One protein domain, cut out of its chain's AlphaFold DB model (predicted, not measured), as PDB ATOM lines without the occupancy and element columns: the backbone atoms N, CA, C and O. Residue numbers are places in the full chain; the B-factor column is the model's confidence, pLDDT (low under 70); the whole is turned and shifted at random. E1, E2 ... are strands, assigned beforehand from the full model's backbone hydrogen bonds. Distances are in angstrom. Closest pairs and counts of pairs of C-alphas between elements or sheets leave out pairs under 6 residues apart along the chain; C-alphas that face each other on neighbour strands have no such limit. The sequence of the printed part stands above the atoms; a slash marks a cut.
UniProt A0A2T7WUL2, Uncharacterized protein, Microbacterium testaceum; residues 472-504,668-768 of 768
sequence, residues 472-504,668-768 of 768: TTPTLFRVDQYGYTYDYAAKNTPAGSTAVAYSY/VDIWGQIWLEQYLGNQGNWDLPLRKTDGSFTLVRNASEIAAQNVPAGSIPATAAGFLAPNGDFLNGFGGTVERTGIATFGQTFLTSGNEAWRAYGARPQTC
ATOM      1  N   THR A 472      41.377 -70.722 287.026       57.50
ATOM      2  CA  THR A 472      41.768 -69.360 286.647       57.50
ATOM      3  C   THR A 472      41.697 -68.411 287.821       57.50
ATOM      4  O   THR A 472      41.017 -67.395 287.709       57.50
ATOM      5  N   THR A 473      42.353 -68.703 288.944       62.78
ATOM      6  CA  THR A 473      42.633 -67.596 289.865       62.78
ATOM      7  C   THR A 473      43.491 -66.611 289.066       62.78
ATOM      8  O   THR A 473      44.570 -67.005 288.613       62.78
ATOM      9  N   PRO A 474      43.016 -65.387 288.776       67.12
ATOM     10  CA  PRO A 474      43.782 -64.458 287.963       67.12
ATOM     11  C   PRO A 474      45.133 -64.195 288.628       67.12
ATOM     12  O   PRO A 474      45.249 -64.199 289.853       67.12
ATOM     13  N   THR A 475      46.175 -64.010 287.830       66.75
ATOM     14  CA  THR A 475      47.519 -63.730 288.336       66.75
ATOM     15  C   THR A 475      47.835 -62.270 288.096       66.75
ATOM     16  O   THR A 475      47.824 -61.796 286.963       66.75
ATOM     17  N   LEU A 476      48.150 -61.551 289.160       70.12
ATOM     18  CA  LEU A 476      48.712 -60.221 289.055       70.12
ATOM     19  C   LEU A 476      50.166 -60.289 288.640       70.12
ATOM     20  O   LEU A 476      50.948 -61.043 289.218       70.12
ATOM     21  N   PHE A 477      50.517 -59.422 287.704       69.12
ATOM     22  CA  PHE A 477      51.882 -59.246 287.279       69.12
ATOM     23  C   PHE A 477      52.376 -57.848 287.606       69.12
ATOM     24  O   PHE A 477      51.761 -56.829 287.281       69.12
ATOM     25  N   ARG A 478      53.533 -57.799 288.247       72.75
ATOM     26  CA  ARG A 478      54.202 -56.549 288.572       72.75
ATOM     27  C   ARG A 478      55.588 -56.562 287.964       72.75
ATOM     28  O   ARG A 478      56.335 -57.515 288.179       72.75
ATOM     29  N   VAL A 479      55.937 -55.481 287.276       64.62
ATOM     30  CA  VAL A 479      57.324 -55.165 286.938       64.62
ATOM     31  C   VAL A 479      57.748 -54.020 287.852       64.62
ATOM     32  O   VAL A 479      57.201 -52.921 287.776       64.62
ATOM     33  N   ASP A 480      58.674 -54.271 288.774       67.88
ATOM     34  CA  ASP A 480      59.220 -53.200 289.621       67.88
ATOM     35  C   ASP A 480      60.234 -52.354 288.863       67.88
ATOM     36  O   ASP A 480      60.723 -52.795 287.821       67.88
ATOM     37  N   GLN A 481      60.553 -51.158 289.374       59.12
ATOM     38  CA  GLN A 481      61.405 -50.131 288.741       59.12
ATOM     39  C   GLN A 481      62.795 -50.599 288.249       59.12
ATOM     40  O   GLN A 481      63.488 -49.851 287.559       59.12
ATOM     41  N   TYR A 482      63.221 -51.818 288.593       65.69
ATOM     42  CA  TYR A 482      64.496 -52.418 288.188       65.69
ATOM     43  C   TYR A 482      64.354 -53.489 287.100       65.69
ATOM     44  O   TYR A 482      65.350 -54.036 286.636       65.69
ATOM     45  N   GLY A 483      63.124 -53.779 286.682       66.88
ATOM     46  CA  GLY A 483      62.796 -54.768 285.665       66.88
ATOM     47  C   GLY A 483      62.534 -56.143 286.265       66.88
ATOM     48  O   GLY A 483      62.358 -57.101 285.511       66.88
ATOM     49  N   TYR A 484      62.489 -56.269 287.599       69.94
ATOM     50  CA  TYR A 484      62.136 -57.535 288.223       69.94
ATOM     51  C   TYR A 484      60.649 -57.787 288.078       69.94
ATOM     52  O   TYR A 484      59.801 -56.929 288.326       69.94
ATOM     53  N   THR A 485      60.356 -59.017 287.691       73.81
ATOM     54  CA  THR A 485      59.006 -59.485 287.451       73.81
ATOM     55  C   THR A 485      58.520 -60.310 288.634       73.81
ATOM     56  O   THR A 485      59.206 -61.253 289.030       73.81
ATOM     57  N   TYR A 486      57.330 -60.007 289.146       76.62
ATOM     58  CA  TYR A 486      56.692 -60.754 290.228       76.62
ATOM     59  C   TYR A 486      55.314 -61.235 289.791       76.62
ATOM     60  O   TYR A 486      54.516 -60.449 289.277       76.62
ATOM     61  N   ASP A 487      55.041 -62.510 290.055       77.31
ATOM     62  CA  ASP A 487      53.732 -63.123 289.861       77.31
ATOM     63  C   ASP A 487      53.060 -63.283 291.234       77.31
ATOM     64  O   ASP A 487      53.597 -63.929 292.139       77.31
ATOM     65  N   TYR A 488      51.884 -62.682 291.404       77.56
ATOM     66  CA  TYR A 488      51.065 -62.829 292.604       77.56
ATOM     67  C   TYR A 488      49.732 -63.476 292.236       77.56
ATOM     68  O   TYR A 488      49.095 -63.087 291.260       77.56
ATOM     69  N   ALA A 489      49.259 -64.426 293.040       77.31
ATOM     70  CA  ALA A 489      47.867 -64.854 292.937       77.31
ATOM     71  C   ALA A 489      46.960 -63.677 293.329       77.31
ATOM     72  O   ALA A 489      47.137 -63.101 294.409       77.31
ATOM     73  N   ALA A 490      46.009 -63.313 292.466       81.25
ATOM     74  CA  ALA A 490      45.046 -62.274 292.785       81.25
ATOM     75  C   ALA A 490      44.137 -62.763 293.925       81.25
ATOM     76  O   ALA A 490      43.471 -63.794 293.829       81.25
ATOM     77  N   LYS A 491      44.132 -62.033 295.035       83.06
ATOM     78  CA  LYS A 491      43.309 -62.319 296.210       83.06
ATOM     79  C   LYS A 491      41.859 -61.953 295.923       83.06
ATOM     80  O   LYS A 491      41.596 -60.952 295.263       83.06
ATOM     81  N   ASN A 492      40.929 -62.767 296.426       81.12
ATOM     82  CA  ASN A 492      39.474 -62.582 296.298       81.12
ATOM     83  C   ASN A 492      39.000 -62.240 294.876       81.12
ATOM     84  O   ASN A 492      37.991 -61.567 294.698       81.12
ATOM     85  N   THR A 493      39.746 -62.675 293.863       80.38
ATOM     86  CA  THR A 493      39.441 -62.387 292.469       80.38
ATOM     87  C   THR A 493      38.988 -63.693 291.826       80.38
ATOM     88  O   THR A 493      39.834 -64.532 291.518       80.38
ATOM     89  N   PRO A 494      37.674 -63.915 291.668       74.62
ATOM     90  CA  PRO A 494      37.156 -65.167 291.143       74.62
ATOM     91  C   PRO A 494      37.553 -65.397 289.681       74.62
ATOM     92  O   PRO A 494      37.813 -64.478 288.898       74.62
ATOM     93  N   ALA A 495      37.538 -66.662 289.294       71.44
ATOM     94  CA  ALA A 495      37.710 -67.138 287.941       71.44
ATOM     95  C   ALA A 495      36.750 -66.461 286.955       71.44
ATOM     96  O   ALA A 495      35.548 -66.356 287.193       71.44
ATOM     97  N   GLY A 496      37.288 -66.044 285.807       72.69
ATOM     98  CA  GLY A 496      36.545 -65.283 284.801       72.69
ATOM     99  C   GLY A 496      36.478 -63.778 285.071       72.69
ATOM    100  O   GLY A 496      35.867 -63.062 284.278       72.69
ATOM    101  N   SER A 497      37.118 -63.278 286.136       82.19
ATOM    102  CA  SER A 497      37.286 -61.835 286.305       82.19
ATOM    103  C   SER A 497      38.081 -61.238 285.141       82.19
ATOM    104  O   SER A 497      39.066 -61.810 284.669       82.19
ATOM    105  N   THR A 498      37.654 -60.068 284.680       86.38
ATOM    106  CA  THR A 498      38.307 -59.319 283.603       86.38
ATOM    107  C   THR A 498      39.356 -58.391 284.200       86.38
ATOM    108  O   THR A 498      39.047 -57.625 285.112       86.38
ATOM    109  N   ALA A 499      40.592 -58.445 283.701       90.12
ATOM    110  CA  ALA A 499      41.628 -57.497 284.100       90.12
ATOM    111  C   ALA A 499      41.237 -56.074 283.663       90.12
ATOM    112  O   ALA A 499      40.893 -55.851 282.503       90.12
ATOM    113  N   VAL A 500      41.270 -55.123 284.597       91.81
ATOM    114  CA  VAL A 500      40.850 -53.734 284.365       91.81
ATOM    115  C   VAL A 500      42.078 -52.862 284.130       91.81
ATOM    116  O   VAL A 500      42.351 -52.449 283.004       91.81
ATOM    117  N   ALA A 501      42.844 -52.607 285.188       88.75
ATOM    118  CA  ALA A 501      44.032 -51.763 285.189       88.75
ATOM    119  C   ALA A 501      44.787 -51.926 286.512       88.75
ATOM    120  O   ALA A 501      44.176 -52.338 287.493       88.75
ATOM    121  N   TYR A 502      46.069 -51.550 286.583       86.06
ATOM    122  CA  TYR A 502      46.861 -51.650 287.821       86.06
ATOM    123  C   TYR A 502      46.824 -53.077 288.405       86.06
ATOM    124  O   TYR A 502      47.302 -54.004 287.752       86.06
ATOM    125  N   SER A 503      46.241 -53.263 289.591       89.12
ATOM    126  CA  SER A 503      45.957 -54.553 290.221       89.12
ATOM    127  C   SER A 503      44.463 -54.904 290.235       89.12
ATOM    128  O   SER A 503      44.048 -55.823 290.937       89.12
ATOM    129  N   TYR A 504      43.635 -54.162 289.503       92.81
ATOM    130  CA  TYR A 504      42.183 -54.219 289.606       92.81
ATOM    131  C   TYR A 504      41.570 -55.192 288.605       92.81
ATOM    132  O   TYR A 504      41.960 -55.258 287.434       92.81
ATOM    133  N   VAL A 668      47.789 -48.414 259.141       98.19
ATOM    134  CA  VAL A 668      47.419 -48.782 260.510       98.19
ATOM    135  C   VAL A 668      46.002 -49.341 260.507       98.19
ATOM    136  O   VAL A 668      45.068 -48.693 260.028       98.19
ATOM    137  N   ASP A 669      45.840 -50.538 261.058       96.50
ATOM    138  CA  ASP A 669      44.547 -51.190 261.254       96.50
ATOM    139  C   ASP A 669      44.062 -50.987 262.694       96.50
ATOM    140  O   ASP A 669      43.097 -50.260 262.933       96.50
ATOM    141  N   ILE A 670      44.803 -51.545 263.655       96.62
ATOM    142  CA  ILE A 670      44.526 -51.436 265.093       96.62
ATOM    143  C   ILE A 670      45.787 -51.027 265.863       96.62
ATOM    144  O   ILE A 670      46.909 -51.205 265.386       96.62
ATOM    145  N   TRP A 671      45.604 -50.496 267.067       97.69
ATOM    146  CA  TRP A 671      46.673 -50.042 267.957       97.69
ATOM    147  C   TRP A 671      46.394 -50.468 269.397       97.69
ATOM    148  O   TRP A 671      45.250 -50.744 269.760       97.69
ATOM    149  N   GLY A 672      47.450 -50.527 270.204       95.56
ATOM    150  CA  GLY A 672      47.362 -50.767 271.639       95.56
ATOM    151  C   GLY A 672      47.433 -49.474 272.446       95.56
ATOM    152  O   GLY A 672      47.243 -48.372 271.936       95.56
ATOM    153  N   GLN A 673      47.730 -49.614 273.731       93.50
ATOM    154  CA  GLN A 673      47.912 -48.507 274.657       93.50
ATOM    155  C   GLN A 673      49.268 -47.819 274.422       93.50
ATOM    156  O   GLN A 673      50.310 -48.482 274.454       93.50
ATOM    157  N   ILE A 674      49.269 -46.488 274.258       93.00
ATOM    158  CA  ILE A 674      50.516 -45.708 274.307       93.00
ATOM    159  C   ILE A 674      51.078 -45.755 275.728       93.00
ATOM    160  O   ILE A 674      50.337 -45.626 276.713       93.00
ATOM    161  N   TRP A 675      52.391 -45.916 275.841       88.50
ATOM    162  CA  TRP A 675      53.064 -46.016 277.126       88.50
ATOM    163  C   TRP A 675      54.378 -45.254 277.133       88.50
ATOM    164  O   TRP A 675      55.155 -45.330 276.187       88.50
ATOM    165  N   LEU A 676      54.629 -44.545 278.229       84.69
ATOM    166  CA  LEU A 676      55.865 -43.822 278.477       84.69
ATOM    167  C   LEU A 676      56.848 -44.733 279.225       84.69
ATOM    168  O   LEU A 676      56.604 -45.141 280.362       84.69
ATOM    169  N   GLU A 677      57.981 -45.027 278.602       76.75
ATOM    170  CA  GLU A 677      59.085 -45.762 279.202       76.75
ATOM    171  C   GLU A 677      59.841 -44.826 280.161       76.75
ATOM    172  O   GLU A 677      60.644 -43.992 279.755       76.75
ATOM    173  N   GLN A 678      59.553 -44.921 281.463       67.88
ATOM    174  CA  GLN A 678      60.290 -44.178 282.502       67.88
ATOM    175  C   GLN A 678      61.488 -44.957 283.075       67.88
ATOM    176  O   GLN A 678      62.157 -44.489 283.998       67.88
ATOM    177  N   TYR A 679      61.768 -46.151 282.553       56.81
ATOM    178  CA  TYR A 679      62.779 -47.041 283.115       56.81
ATOM    179  C   TYR A 679      64.203 -46.658 282.716       56.81
ATOM    180  O   TYR A 679      64.478 -46.290 281.577       56.81
ATOM    181  N   LEU A 680      65.129 -46.822 283.667       53.69
ATOM    182  CA  LEU A 680      66.578 -46.878 283.427       53.69
ATOM    183  C   LEU A 680      67.225 -45.598 282.858       53.69
ATOM    184  O   LEU A 680      68.247 -45.669 282.182       53.69
ATOM    185  N   GLY A 681      66.677 -44.415 283.150       60.31
ATOM    186  CA  GLY A 681      67.293 -43.140 282.753       60.31
ATOM    187  C   GLY A 681      67.006 -42.699 281.312       60.31
ATOM    188  O   GLY A 681      67.404 -41.599 280.938       60.31
ATOM    189  N   ASN A 682      66.241 -43.480 280.542       61.06
ATOM    190  CA  ASN A 682      65.709 -43.086 279.233       61.06
ATOM    191  C   ASN A 682      64.436 -42.241 279.390       61.06
ATOM    192  O   ASN A 682      63.353 -42.622 278.952       61.06
ATOM    193  N   GLN A 683      64.550 -41.094 280.060       69.44
ATOM    194  CA  GLN A 683      63.407 -40.206 280.258       69.44
ATOM    195  C   GLN A 683      62.888 -39.696 278.908       69.44
ATOM    196  O   GLN A 683      63.605 -39.015 278.178       69.44
ATOM    197  N   GLY A 684      61.625 -40.001 278.603       75.94
ATOM    198  CA  GLY A 684      60.897 -39.413 277.477       75.94
ATOM    199  C   GLY A 684      60.614 -40.356 276.313       75.94
ATOM    200  O   GLY A 684      59.862 -39.965 275.423       75.94
ATOM    201  N   ASN A 685      61.138 -41.587 276.328       87.06
ATOM    202  CA  ASN A 685      60.756 -42.570 275.322       87.06
ATOM    203  C   ASN A 685      59.307 -43.004 275.531       87.06
ATOM    204  O   ASN A 685      58.905 -43.322 276.647       87.06
ATOM    205  N   TRP A 686      58.523 -43.050 274.464       91.44
ATOM    206  CA  TRP A 686      57.196 -43.654 274.488       91.44
ATOM    207  C   TRP A 686      57.020 -44.598 273.313       91.44
ATOM    208  O   TRP A 686      57.586 -44.368 272.244       91.44
ATOM    209  N   ASP A 687      56.211 -45.629 273.529       93.88
ATOM    210  CA  ASP A 687      55.927 -46.683 272.566       93.88
ATOM    211  C   ASP A 687      54.412 -46.816 272.357       93.88
ATOM    212  O   ASP A 687      53.629 -46.785 273.312       93.88
ATOM    213  N   LEU A 688      54.006 -46.980 271.100       96.31
ATOM    214  CA  LEU A 688      52.640 -47.297 270.689       96.31
ATOM    215  C   LEU A 688      52.673 -48.528 269.766       96.31
ATOM    216  O   LEU A 688      53.202 -48.421 268.655       96.31
ATOM    217  N   PRO A 689      52.114 -49.681 270.174       97.69
ATOM    218  CA  PRO A 689      52.154 -50.881 269.356       97.69
ATOM    219  C   PRO A 689      51.019 -50.867 268.334       97.69
ATOM    220  O   PRO A 689      49.883 -50.510 268.658       97.69
ATOM    221  N   LEU A 690      51.319 -51.273 267.102       98.12
ATOM    222  CA  LEU A 690      50.410 -51.223 265.960       98.12
ATOM    223  C   LEU A 690      50.308 -52.588 265.269       98.12
ATOM    224  O   LEU A 690      51.283 -53.335 265.170       98.12
ATOM    225  N   ARG A 691      49.127 -52.875 264.718       97.81
ATOM    226  CA  ARG A 691      48.931 -53.882 263.668       97.81
ATOM    227  C   ARG A 691      48.599 -53.164 262.370       97.81
ATOM    228  O   ARG A 691      47.786 -52.236 262.350       97.81
ATOM    229  N   LYS A 692      49.208 -53.622 261.289       98.12
ATOM    230  CA  LYS A 692      49.018 -53.097 259.944       98.12
ATOM    231  C   LYS A 692      47.877 -53.828 259.234       98.12
ATOM    232  O   LYS A 692      47.495 -54.930 259.625       98.12
ATOM    233  N   THR A 693      47.338 -53.233 258.178       95.75
ATOM    234  CA  THR A 693      46.254 -53.825 257.371       95.75
ATOM    235  C   THR A 693      46.663 -55.113 256.653       95.75
ATOM    236  O   THR A 693      45.799 -55.921 256.331       95.75
ATOM    237  N   ASP A 694      47.962 -55.336 256.444       94.38
ATOM    238  CA  ASP A 694      48.522 -56.583 255.903       94.38
ATOM    239  C   ASP A 694      48.767 -57.667 256.975       94.38
ATOM    240  O   ASP A 694      49.244 -58.757 256.662       94.38
ATOM    241  N   GLY A 695      48.437 -57.386 258.240       93.56
ATOM    242  CA  GLY A 695      48.637 -58.289 259.372       93.56
ATOM    243  C   GLY A 695      50.036 -58.253 259.990       93.56
ATOM    244  O   GLY A 695      50.252 -58.944 260.987       93.56
ATOM    245  N   SER A 696      50.971 -57.460 259.453       97.25
ATOM    246  CA  SER A 696      52.274 -57.218 260.080       97.25
ATOM    247  C   SER A 696      52.155 -56.321 261.320       97.25
ATOM    248  O   SER A 696      51.127 -55.680 261.561       97.25
ATOM    249  N   PHE A 697      53.209 -56.291 262.139       98.19
ATOM    250  CA  PHE A 697      53.234 -55.566 263.409       98.19
ATOM    251  C   PHE A 697      54.389 -54.569 263.448       98.19
ATOM    252  O   PHE A 697      55.514 -54.879 263.049       98.19
ATOM    253  N   THR A 698      54.113 -53.371 263.954       98.19
ATOM    254  CA  THR A 698      55.095 -52.295 264.115       98.19
ATOM    255  C   THR A 698      54.935 -51.617 265.473       98.19
ATOM    256  O   THR A 698      53.953 -51.829 266.187       98.19
ATOM    257  N   LEU A 699      55.923 -50.814 265.853       96.75
ATOM    258  CA  LEU A 699      55.895 -49.939 267.019       96.75
ATOM    259  C   LEU A 699      56.165 -48.515 266.540       96.75
ATOM    260  O   LEU A 699      57.055 -48.307 265.716       96.75
ATOM    261  N   VAL A 700      55.447 -47.530 267.070       96.94
ATOM    262  CA  VAL A 700      55.862 -46.126 266.961       96.94
ATOM    263  C   VAL A 700      56.573 -45.759 268.250       96.94
ATOM    264  O   VAL A 700      55.951 -45.745 269.310       96.94
ATOM    265  N   ARG A 701      57.868 -45.465 268.139       94.00
ATOM    266  CA  ARG A 701      58.743 -45.039 269.227       94.00
ATOM    267  C   ARG A 701      59.219 -43.621 268.962       94.00
ATOM    268  O   ARG A 701      59.908 -43.396 267.970       94.00
ATOM    269  N   ASN A 702      58.877 -42.667 269.826       91.50
ATOM    270  CA  ASN A 702      59.258 -41.254 269.657       91.50
ATOM    271  C   ASN A 702      58.992 -40.727 268.236       91.50
ATOM    272  O   ASN A 702      59.884 -40.192 267.579       91.50
ATOM    273  N   ALA A 703      57.770 -40.943 267.744       92.75
ATOM    274  CA  ALA A 703      57.319 -40.582 266.397       92.75
ATOM    275  C   ALA A 703      58.010 -41.323 265.228       92.75
ATOM    276  O   ALA A 703      57.714 -41.030 264.074       92.75
ATOM    277  N   SER A 704      58.872 -42.307 265.500       95.75
ATOM    278  CA  SER A 704      59.505 -43.156 264.482       95.75
ATOM    279  C   SER A 704      58.885 -44.549 264.460       95.75
ATOM    280  O   SER A 704      58.802 -45.212 265.492       95.75
ATOM    281  N   GLU A 705      58.470 -45.013 263.282       97.50
ATOM    282  CA  GLU A 705      57.953 -46.369 263.094       97.50
ATOM    283  C   GLU A 705      59.085 -47.391 262.898       97.50
ATOM    284  O   GLU A 705      59.977 -47.209 262.071       97.50
ATOM    285  N   ILE A 706      59.023 -48.492 263.647       97.50
ATOM    286  CA  ILE A 706      59.954 -49.623 263.583       97.50
ATOM    287  C   ILE A 706      59.179 -50.944 263.487       97.50
ATOM    288  O   ILE A 706      58.082 -51.077 264.031       97.50
ATOM    289  N   ALA A 707      59.740 -51.941 262.803       97.56
ATOM    290  CA  ALA A 707      59.127 -53.267 262.715       97.56
ATOM    291  C   ALA A 707      59.184 -53.996 264.067       97.56
ATOM    292  O   ALA A 707      60.234 -54.016 264.714       97.56
ATOM    293  N   ALA A 708      58.075 -54.621 264.470       97.19
ATOM    294  CA  ALA A 708      58.068 -55.510 265.625       97.19
ATOM    295  C   ALA A 708      58.653 -56.876 265.233       97.19
ATOM    296  O   ALA A 708      58.373 -57.404 264.154       97.19
ATOM    297  N   GLN A 709      59.475 -57.457 266.102       97.38
ATOM    298  CA  GLN A 709      60.184 -58.708 265.841       97.38
ATOM    299  C   GLN A 709      59.442 -59.908 266.433       97.38
ATOM    300  O   GLN A 709      58.939 -59.843 267.549       97.38
ATOM    301  N   ASN A 710      59.395 -61.009 265.676       95.25
ATOM    302  CA  ASN A 710      58.815 -62.309 266.051       95.25
ATOM    303  C   ASN A 710      57.420 -62.246 266.707       95.25
ATOM    304  O   ASN A 710      57.116 -63.047 267.587       95.25
ATOM    305  N   VAL A 711      56.559 -61.320 266.272       96.31
ATOM    306  CA  VAL A 711      55.154 -61.262 266.700       96.31
ATOM    307  C   VAL A 711      54.316 -62.180 265.792       96.31
ATOM    308  O   VAL A 711      54.217 -61.906 264.594       96.31
ATOM    309  N   PRO A 712      53.711 -63.271 266.308       93.31
ATOM    310  CA  PRO A 712      52.915 -64.196 265.512       93.31
ATOM    311  C   PRO A 712      51.711 -63.523 264.853       93.31
ATOM    312  O   PRO A 712      51.090 -62.617 265.421       93.31
ATOM    313  N   ALA A 713      51.325 -64.023 263.679       89.69
ATOM    314  CA  ALA A 713      50.111 -63.589 262.999       89.69
ATOM    315  C   ALA A 713      48.878 -63.732 263.912       89.69
ATOM    316  O   ALA A 713      48.739 -64.704 264.657       89.69
ATOM    317  N   GLY A 714      47.980 -62.747 263.856       87.06
ATOM    318  CA  GLY A 714      46.777 -62.705 264.694       87.06
ATOM    319  C   GLY A 714      46.987 -62.163 266.111       87.06
ATOM    320  O   GLY A 714      46.010 -62.063 266.850       87.06
ATOM    321  N   SER A 715      48.213 -61.781 266.488       92.88
ATOM    322  CA  SER A 715      48.458 -61.079 267.754       92.88
ATOM    323  C   SER A 715      47.683 -59.757 267.839       92.88
ATOM    324  O   SER A 715      47.334 -59.138 266.827       92.88
ATOM    325  N   ILE A 716      47.408 -59.319 269.063       94.69
ATOM    326  CA  ILE A 716      46.708 -58.071 269.365       94.69
ATOM    327  C   ILE A 716      47.721 -57.097 269.982       94.69
ATOM    328  O   ILE A 716      48.361 -57.456 270.976       94.69
ATOM    329  N   PRO A 717      47.888 -55.878 269.435       96.12
ATOM    330  CA  PRO A 717      48.667 -54.832 270.087       96.12
ATOM    331  C   PRO A 717      48.119 -54.551 271.488       96.12
ATOM    332  O   PRO A 717      46.933 -54.262 271.640       96.12
ATOM    333  N   ALA A 718      48.970 -54.657 272.507       92.75
ATOM    334  CA  ALA A 718      48.552 -54.520 273.894       92.75
ATOM    335  C   ALA A 718      48.916 -53.144 274.456       92.75
ATOM    336  O   ALA A 718      48.066 -52.266 274.533       92.75
ATOM    337  N   THR A 719      50.170 -52.938 274.847       90.62
ATOM    338  CA  THR A 719      50.626 -51.754 275.594       90.62
ATOM    339  C   THR A 719      52.134 -51.611 275.472       90.62
ATOM    340  O   THR A 719      52.833 -52.623 275.517       90.62
ATOM    341  N   ALA A 720      52.650 -50.388 275.345       88.25
ATOM    342  CA  ALA A 720      54.077 -50.147 275.116       88.25
ATOM    343  C   ALA A 720      54.581 -50.913 273.880       88.25
ATOM    344  O   ALA A 720      54.034 -50.769 272.794       88.25
ATOM    345  N   ALA A 721      55.583 -51.774 274.040       92.38
ATOM    346  CA  ALA A 721      56.022 -52.693 272.996       92.38
ATOM    347  C   ALA A 721      55.339 -54.069 273.038       92.38
ATOM    348  O   ALA A 721      55.741 -54.977 272.321       92.38
ATOM    349  N   GLY A 722      54.344 -54.261 273.900       93.19
ATOM    350  CA  GLY A 722      53.710 -55.545 274.167       93.19
ATOM    351  C   GLY A 722      52.671 -55.964 273.127       93.19
ATOM    352  O   GLY A 722      51.823 -55.162 272.725       93.19
ATOM    353  N   PHE A 723      52.673 -57.249 272.774       94.31
ATOM    354  CA  PHE A 723      51.662 -57.894 271.928       94.31
ATOM    355  C   PHE A 723      51.131 -59.157 272.607       94.31
ATOM    356  O   PHE A 723      51.915 -59.969 273.093       94.31
ATOM    357  N   LEU A 724      49.810 -59.350 272.617       92.19
ATOM    358  CA  LEU A 724      49.196 -60.598 273.073       92.19
ATOM    359  C   LEU A 724      48.987 -61.531 271.878       92.19
ATOM    360  O   LEU A 724      48.150 -61.262 271.014       92.19
ATOM    361  N   ALA A 725      49.732 -62.629 271.836       91.19
ATOM    362  CA  ALA A 725      49.618 -63.645 270.805       91.19
ATOM    363  C   ALA A 725      48.366 -64.528 270.994       91.19
ATOM    364  O   ALA A 725      47.882 -64.702 272.117       91.19
ATOM    365  N   PRO A 726      47.838 -65.157 269.921       82.75
ATOM    366  CA  PRO A 726      46.652 -66.021 270.009       82.75
ATOM    367  C   PRO A 726      46.820 -67.224 270.950       82.75
ATOM    368  O   PRO A 726      45.854 -67.718 271.538       82.75
ATOM    369  N   ASN A 727      48.055 -67.692 271.131       77.81
ATOM    370  CA  ASN A 727      48.408 -68.756 272.070       77.81
ATOM    371  C   ASN A 727      48.518 -68.268 273.531       77.81
ATOM    372  O   ASN A 727      48.831 -69.070 274.405       77.81
ATOM    373  N   GLY A 728      48.205 -66.998 273.810       82.31
ATOM    374  CA  GLY A 728      48.223 -66.414 275.149       82.31
ATOM    375  C   GLY A 728      49.589 -65.938 275.605       82.31
ATOM    376  O   GLY A 728      49.733 -65.596 276.777       82.31
ATOM    377  N   ASP A 729      50.582 -65.924 274.723       88.19
ATOM    378  CA  ASP A 729      51.886 -65.377 275.059       88.19
ATOM    379  C   ASP A 729      51.845 -63.853 274.970       88.19
ATOM    380  O   ASP A 729      51.398 -63.278 273.980       88.19
ATOM    381  N   PHE A 730      52.316 -63.190 276.017       89.88
ATOM    382  CA  PHE A 730      52.593 -61.767 276.004       89.88
ATOM    383  C   PHE A 730      54.041 -61.563 275.563       89.88
ATOM    384  O   PHE A 730      54.979 -61.991 276.241       89.88
ATOM    385  N   LEU A 731      54.217 -60.934 274.407       93.12
ATOM    386  CA  LEU A 731      55.489 -60.790 273.712       93.12
ATOM    387  C   LEU A 731      55.988 -59.354 273.792       93.12
ATOM    388  O   LEU A 731      55.204 -58.418 273.645       93.12
ATOM    389  N   ASN A 732      57.299 -59.182 273.918       92.94
ATOM    390  CA  ASN A 732      57.952 -57.895 273.719       92.94
ATOM    391  C   ASN A 732      58.297 -57.696 272.236       92.94
ATOM    392  O   ASN A 732      59.101 -58.439 271.685       92.94
ATOM    393  N   GLY A 733      57.748 -56.671 271.598       92.69
ATOM    394  CA  GLY A 733      57.916 -56.386 270.176       92.69
ATOM    395  C   GLY A 733      59.322 -55.990 269.728       92.69
ATOM    396  O   GLY A 733      59.574 -56.022 268.528       92.69
ATOM    397  N   PHE A 734      60.251 -55.643 270.627       92.88
ATOM    398  CA  PHE A 734      61.623 -55.300 270.219       92.88
ATOM    399  C   PHE A 734      62.449 -56.515 269.807       92.88
ATOM    400  O   PHE A 734      63.229 -56.421 268.865       92.88
ATOM    401  N   GLY A 735      62.284 -57.641 270.505       92.44
ATOM    402  CA  GLY A 735      63.022 -58.884 270.237       92.44
ATOM    403  C   GLY A 735      62.126 -60.106 270.024       92.44
ATOM    404  O   GLY A 735      62.616 -61.196 269.740       92.44
ATOM    405  N   GLY A 736      60.814 -59.947 270.190       90.75
ATOM    406  CA  GLY A 736      59.836 -61.029 270.165       90.75
ATOM    407  C   GLY A 736      59.969 -62.013 271.322       90.75
ATOM    408  O   GLY A 736      59.504 -63.147 271.237       90.75
ATOM    409  N   THR A 737      60.637 -61.611 272.402       92.75
ATOM    410  CA  THR A 737      60.797 -62.446 273.590       92.75
ATOM    411  C   THR A 737      59.451 -62.614 274.280       92.75
ATOM    412  O   THR A 737      58.766 -61.625 274.553       92.75
ATOM    413  N   VAL A 738      59.099 -63.857 274.602       90.38
ATOM    414  CA  VAL A 738      57.943 -64.172 275.441       90.38
ATOM    415  C   VAL A 738      58.218 -63.650 276.848       90.38
ATOM    416  O   VAL A 738      59.054 -64.197 277.564       90.38
ATOM    417  N   GLU A 739      57.536 -62.575 277.243       85.25
ATOM    418  CA  GLU A 739      57.601 -62.071 278.614       85.25
ATOM    419  C   GLU A 739      56.792 -62.984 279.529       85.25
ATOM    420  O   GLU A 739      57.238 -63.289 280.633       85.25
ATOM    421  N   ARG A 740      55.618 -63.441 279.075       83.00
ATOM    422  CA  ARG A 740      54.740 -64.345 279.824       83.00
ATOM    423  C   ARG A 740      53.933 -65.241 278.900       83.00
ATOM    424  O   ARG A 740      53.626 -64.857 277.781       83.00
ATOM    425  N   THR A 741      53.569 -66.413 279.397       83.06
ATOM    426  CA  THR A 741      52.647 -67.341 278.741       83.06
ATOM    427  C   THR A 741      51.340 -67.367 279.518       83.06
ATOM    428  O   THR A 741      51.265 -66.886 280.651       83.06
ATOM    429  N   GLY A 742      50.289 -67.943 278.940       74.69
ATOM    430  CA  GLY A 742      49.088 -68.184 279.727       74.69
ATOM    431  C   GLY A 742      48.270 -66.918 280.012       74.69
ATOM    432  O   GLY A 742      47.600 -66.869 281.032       74.69
ATOM    433  N   ILE A 743      48.295 -65.892 279.161       80.31
ATOM    434  CA  ILE A 743      47.488 -64.675 279.335       80.31
ATOM    435  C   ILE A 743      46.173 -64.798 278.551       80.31
ATOM    436  O   ILE A 743      46.158 -65.117 277.358       80.31
ATOM    437  N   ALA A 744      45.044 -64.612 279.238       73.56
ATOM    438  CA  ALA A 744      43.701 -64.659 278.649       73.56
ATOM    439  C   ALA A 744      43.164 -63.253 278.369       73.56
ATOM    440  O   ALA A 744      42.632 -62.982 277.296       73.56
ATOM    441  N   THR A 745      43.326 -62.358 279.340       78.81
ATOM    442  CA  THR A 745      43.008 -60.934 279.222       78.81
ATOM    443  C   THR A 745      44.161 -60.125 279.798       78.81
ATOM    444  O   THR A 745      44.935 -60.628 280.611       78.81
ATOM    445  N   PHE A 746      44.295 -58.872 279.390       85.25
ATOM    446  CA  PHE A 746      45.222 -57.932 280.007       85.25
ATOM    447  C   PHE A 746      44.473 -56.637 280.296       85.25
ATOM    448  O   PHE A 746      43.630 -56.209 279.507       85.25
ATOM    449  N   GLY A 747      44.755 -56.051 281.453       86.31
ATOM    450  CA  GLY A 747      44.280 -54.727 281.813       86.31
ATOM    451  C   GLY A 747      45.212 -53.649 281.275       86.31
ATOM    452  O   GLY A 747      46.275 -53.920 280.712       86.31
ATOM    453  N   GLN A 748      44.832 -52.399 281.501       87.88
ATOM    454  CA  GLN A 748      45.687 -51.261 281.202       87.88
ATOM    455  C   GLN A 748      46.997 -51.325 282.013       87.88
ATOM    456  O   GLN A 748      46.981 -51.590 283.219       87.88
ATOM    457  N   THR A 749      48.130 -51.030 281.368       83.62
ATOM    458  CA  THR A 749      49.402 -50.804 282.075       83.62
ATOM    459  C   THR A 749      49.365 -49.459 282.776       83.62
ATOM    460  O   THR A 749      48.952 -48.456 282.184       83.62
ATOM    461  N   PHE A 750      49.809 -49.438 284.028       81.38
ATOM    462  CA  PHE A 750      49.748 -48.262 284.880       81.38
ATOM    463  C   PHE A 750      51.061 -48.024 285.622       81.38
ATOM    464  O   PHE A 750      51.681 -48.971 286.108       81.38
ATOM    465  N   LEU A 751      51.478 -46.754 285.698       72.62
ATOM    466  CA  LEU A 751      52.694 -46.341 286.391       72.62
ATOM    467  C   LEU A 751      52.296 -45.756 287.739       72.62
ATOM    468  O   LEU A 751      51.590 -44.746 287.797       72.62
ATOM    469  N   THR A 752      52.760 -46.369 288.821       72.75
ATOM    470  CA  THR A 752      52.539 -45.812 290.154       72.75
ATOM    471  C   THR A 752      53.465 -44.631 290.420       72.75
ATOM    472  O   THR A 752      54.480 -44.415 289.755       72.75
ATOM    473  N   SER A 753      53.141 -43.883 291.473       66.12
ATOM    474  CA  SER A 753      53.921 -42.756 291.989       66.12
ATOM    475  C   SER A 753      55.386 -43.086 292.337       66.12
ATOM    476  O   SER A 753      56.203 -42.159 292.439       66.12
ATOM    477  N   GLY A 754      55.704 -44.375 292.513       64.00
ATOM    478  CA  GLY A 754      57.032 -44.923 292.789       64.00
ATOM    479  C   GLY A 754      57.780 -45.454 291.562       64.00
ATOM    480  O   GLY A 754      58.710 -46.228 291.741       64.00
ATOM    481  N   ASN A 755      57.382 -45.075 290.341       61.97
ATOM    482  CA  ASN A 755      57.959 -45.556 289.074       61.97
ATOM    483  C   ASN A 755      57.833 -47.076 288.864       61.97
ATOM    484  O   ASN A 755      58.617 -47.674 288.130       61.97
ATOM    485  N   GLU A 756      56.843 -47.716 289.485       58.22
ATOM    486  CA  GLU A 756      56.583 -49.138 289.273       58.22
ATOM    487  C   GLU A 756      55.540 -49.315 288.175       58.22
ATOM    488  O   GLU A 756      54.491 -48.661 288.197       58.22
ATOM    489  N   ALA A 757      55.806 -50.219 287.231       57.91
ATOM    490  CA  ALA A 757      54.874 -50.560 286.171       57.91
ATOM    491  C   ALA A 757      54.050 -51.789 286.572       57.91
ATOM    492  O   ALA A 757      54.544 -52.913 286.690       57.91
ATOM    493  N   TRP A 758      52.755 -51.586 286.755       57.44
ATOM    494  CA  TRP A 758      51.824 -52.654 287.090       57.44
ATOM    495  C   TRP A 758      51.010 -53.047 285.862       57.44
ATOM    496  O   TRP A 758      50.525 -52.183 285.122       57.44
ATOM    497  N   ARG A 759      50.857 -54.358 285.652       65.19
ATOM    498  CA  ARG A 759      50.024 -54.927 284.593       65.19
ATOM    499  C   ARG A 759      49.120 -55.999 285.200       65.19
ATOM    500  O   ARG A 759      49.574 -57.065 285.598       65.19
ATOM    501  N   ALA A 760      47.819 -55.744 285.244       57.59
ATOM    502  CA  ALA A 760      46.875 -56.804 285.568       57.59
ATOM    503  C   ALA A 760      46.803 -57.773 284.382       57.59
ATOM    504  O   ALA A 760      46.495 -57.358 283.262       57.59
ATOM    505  N   TYR A 761      47.044 -59.059 284.621       64.62
ATOM    506  CA  TYR A 761      46.759 -60.101 283.646       64.62
ATOM    507  C   TYR A 761      45.642 -61.008 284.164       64.62
ATOM    508  O   TYR A 761      45.586 -61.378 285.333       64.62
ATOM    509  N   GLY A 762      44.732 -61.391 283.279       56.69
ATOM    510  CA  GLY A 762      43.866 -62.537 283.501       56.69
ATOM    511  C   GLY A 762      44.645 -63.803 283.176       56.69
ATOM    512  O   GLY A 762      45.075 -63.975 282.032       56.69
ATOM    513  N   ALA A 763      44.821 -64.684 284.161       52.47
ATOM    514  CA  ALA A 763      45.458 -65.978 283.946       52.47
ATOM    515  C   ALA A 763      44.610 -66.860 283.015       52.47
ATOM    516  O   ALA A 763      43.383 -66.923 283.133       52.47
ATOM    517  N   ARG A 764      45.272 -67.586 282.117       46.66
ATOM    518  CA  ARG A 764      44.729 -68.764 281.441       46.66
ATOM    519  C   ARG A 764      44.665 -69.919 282.444       46.66
ATOM    520  O   ARG A 764      45.551 -70.029 283.293       46.66
ATOM    521  N   PRO A 765      43.653 -70.797 282.342       46.97
ATOM    522  CA  PRO A 765      43.652 -72.072 283.051       46.97
ATOM    523  C   PRO A 765      44.958 -72.836 282.845       46.97
ATOM    524  O   PRO A 765      45.582 -72.727 281.787       46.97
ATOM    525  N   GLN A 766      45.324 -73.654 283.835       44.22
ATOM    526  CA  GLN A 766      46.395 -74.637 283.678       44.22
ATOM    527  C   GLN A 766      46.183 -75.466 282.404       44.22
ATOM    528  O   GLN A 766      45.063 -75.878 282.096       44.22
ATOM    529  N   THR A 767      47.271 -75.702 281.674       44.09
ATOM    530  CA  THR A 767      47.291 -76.605 280.526       44.09
ATOM    531  C   THR A 767      46.928 -78.011 280.978       44.09
ATOM    532  O   THR A 767      47.574 -78.565 281.870       44.09
ATOM    533  N   CYS A 768      45.894 -78.558 280.352       51.12
ATOM    534  CA  CYS A 768      45.806 -79.990 280.123       51.12
ATOM    535  C   CYS A 768      46.886 -80.382 279.098       51.12
ATOM    536  O   CYS A 768      47.355 -81.528 279.185       51.12
TER     537      CYS A 768
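Overview. This is residues 472 to 504 and 668 to 768 of the 768 residues of an uncharacterized protein of Microbacterium testaceum (UniProt A0A2T7WUL2). Two strongly twisted sheets stand at opposite ends of the longest axis, E2 E1 E13 E12 at one end and E4 to E8 at the other, with little contact between their strands; a small sheet, E9 E10 E11, bridges them. E3 packs on E12 and E13. The printed part has 134 residues with no named helix and thirteen named strands, E1 to E13 in order along the chain; the class is all strand, though under half of the residues, 64 of 134, are in named elements. The sheets E2 - E1 - E13 - E12 and E9 - E10 - E11 are antiparallel, and in the branched sheet E4 to E8 the neighbour pairs are antiparallel too. The whole is compact, with a radius of gyration of the C-alphas of 14.5 A and spans of 42 by 36 by 21 A.

Arrangement. Begin at E1, residues 475 to 479, which forms a hairpin with E2, residues 485 to 489; look for N 476 and O 488, 2.8 A apart. On the other side of E1 is E13, residues 757 to 763, antiparallel at 157 degrees, with N 479 and O 757 at 3.0 A. E13 forms a hairpin with E12, residues 743 to 751, where N 747 and O 760 are 2.8 A apart. E12 bends by 51 degrees at residue 748, and its Gln 748 makes the closest C-alpha pair with Ala 501 of E3, residues 498 to 501, at 4.3 A. E3 pairs with no named strand. Past the cut, E6, residues 685 to 692, has three neighbours in staggered pairing. E4, residues 668 to 671, and E5, residues 675 to 677, lie on one side of it, and E7, residues 697 to 701, on the other side. Check N 669 and O 691 at 2.9 A for E4, N 677 and O 685 at 2.8 A for E5, and N 690 and O 698 at 2.8 A for E7. E8, residues 704 to 707, is an edge strand beside E7, with N 699 and O 706 at 2.8 A; E5 E6 E7 E8 is a meander, each strand the antiparallel neighbour of the one before. A second meander joins E9, residues 722 to 724, E10, residues 730 to 732, and E11, residues 737 to 740; find N 731 and O 723 at 2.8 A, then N 730 and O 740 at 2.8 A. The closest C-alphas of E9 and E6 are those of Gly 722 and Pro 689, 6.9 A apart. E11 runs on into E12 across a break of 2 residues, at 96 degrees. The closest C-alphas of E5 and E12 are those of Trp 675 and Thr 749, 7.8 A apart.

Along the chain. Find C-alpha 475 at (47.519, -63.730, 288.336), where E1 begins; it is 13.1 A long, and E2 is 13.5 A. E3 measures 9.6 A, E4 7.6 A and E5 6.4 A. E6 runs 22.0 A from C-alpha 685 at (60.756, -42.570, 275.322). E7 spans 13.2 A, E8 10.3 A, E9 6.9 A, E10 7.0 A and E11 8.9 A. E12 is 20.3 A long, and E13 runs 18.2 A to C-alpha 763 at (45.458, -65.978, 283.946).

Size, cuts and confidence. The two C-alphas farthest apart are those of Gln 683 and Cys 768, 43.5 A. Residues 505 to 667 are not printed, and C-alphas 504 and 668 are 30.1 A apart across the cut. The link from E8 to E9, residues 708 to 721, is long; its residues 716 to 717 pair antiparallel with residues 723 to 724 of E9. Mean pLDDT of the printed part is 81.5; look for values under 70 at residues 472 to 475, 477, 479 to 484, 678 to 683 and 753 to 768, the last being the chain's last residue.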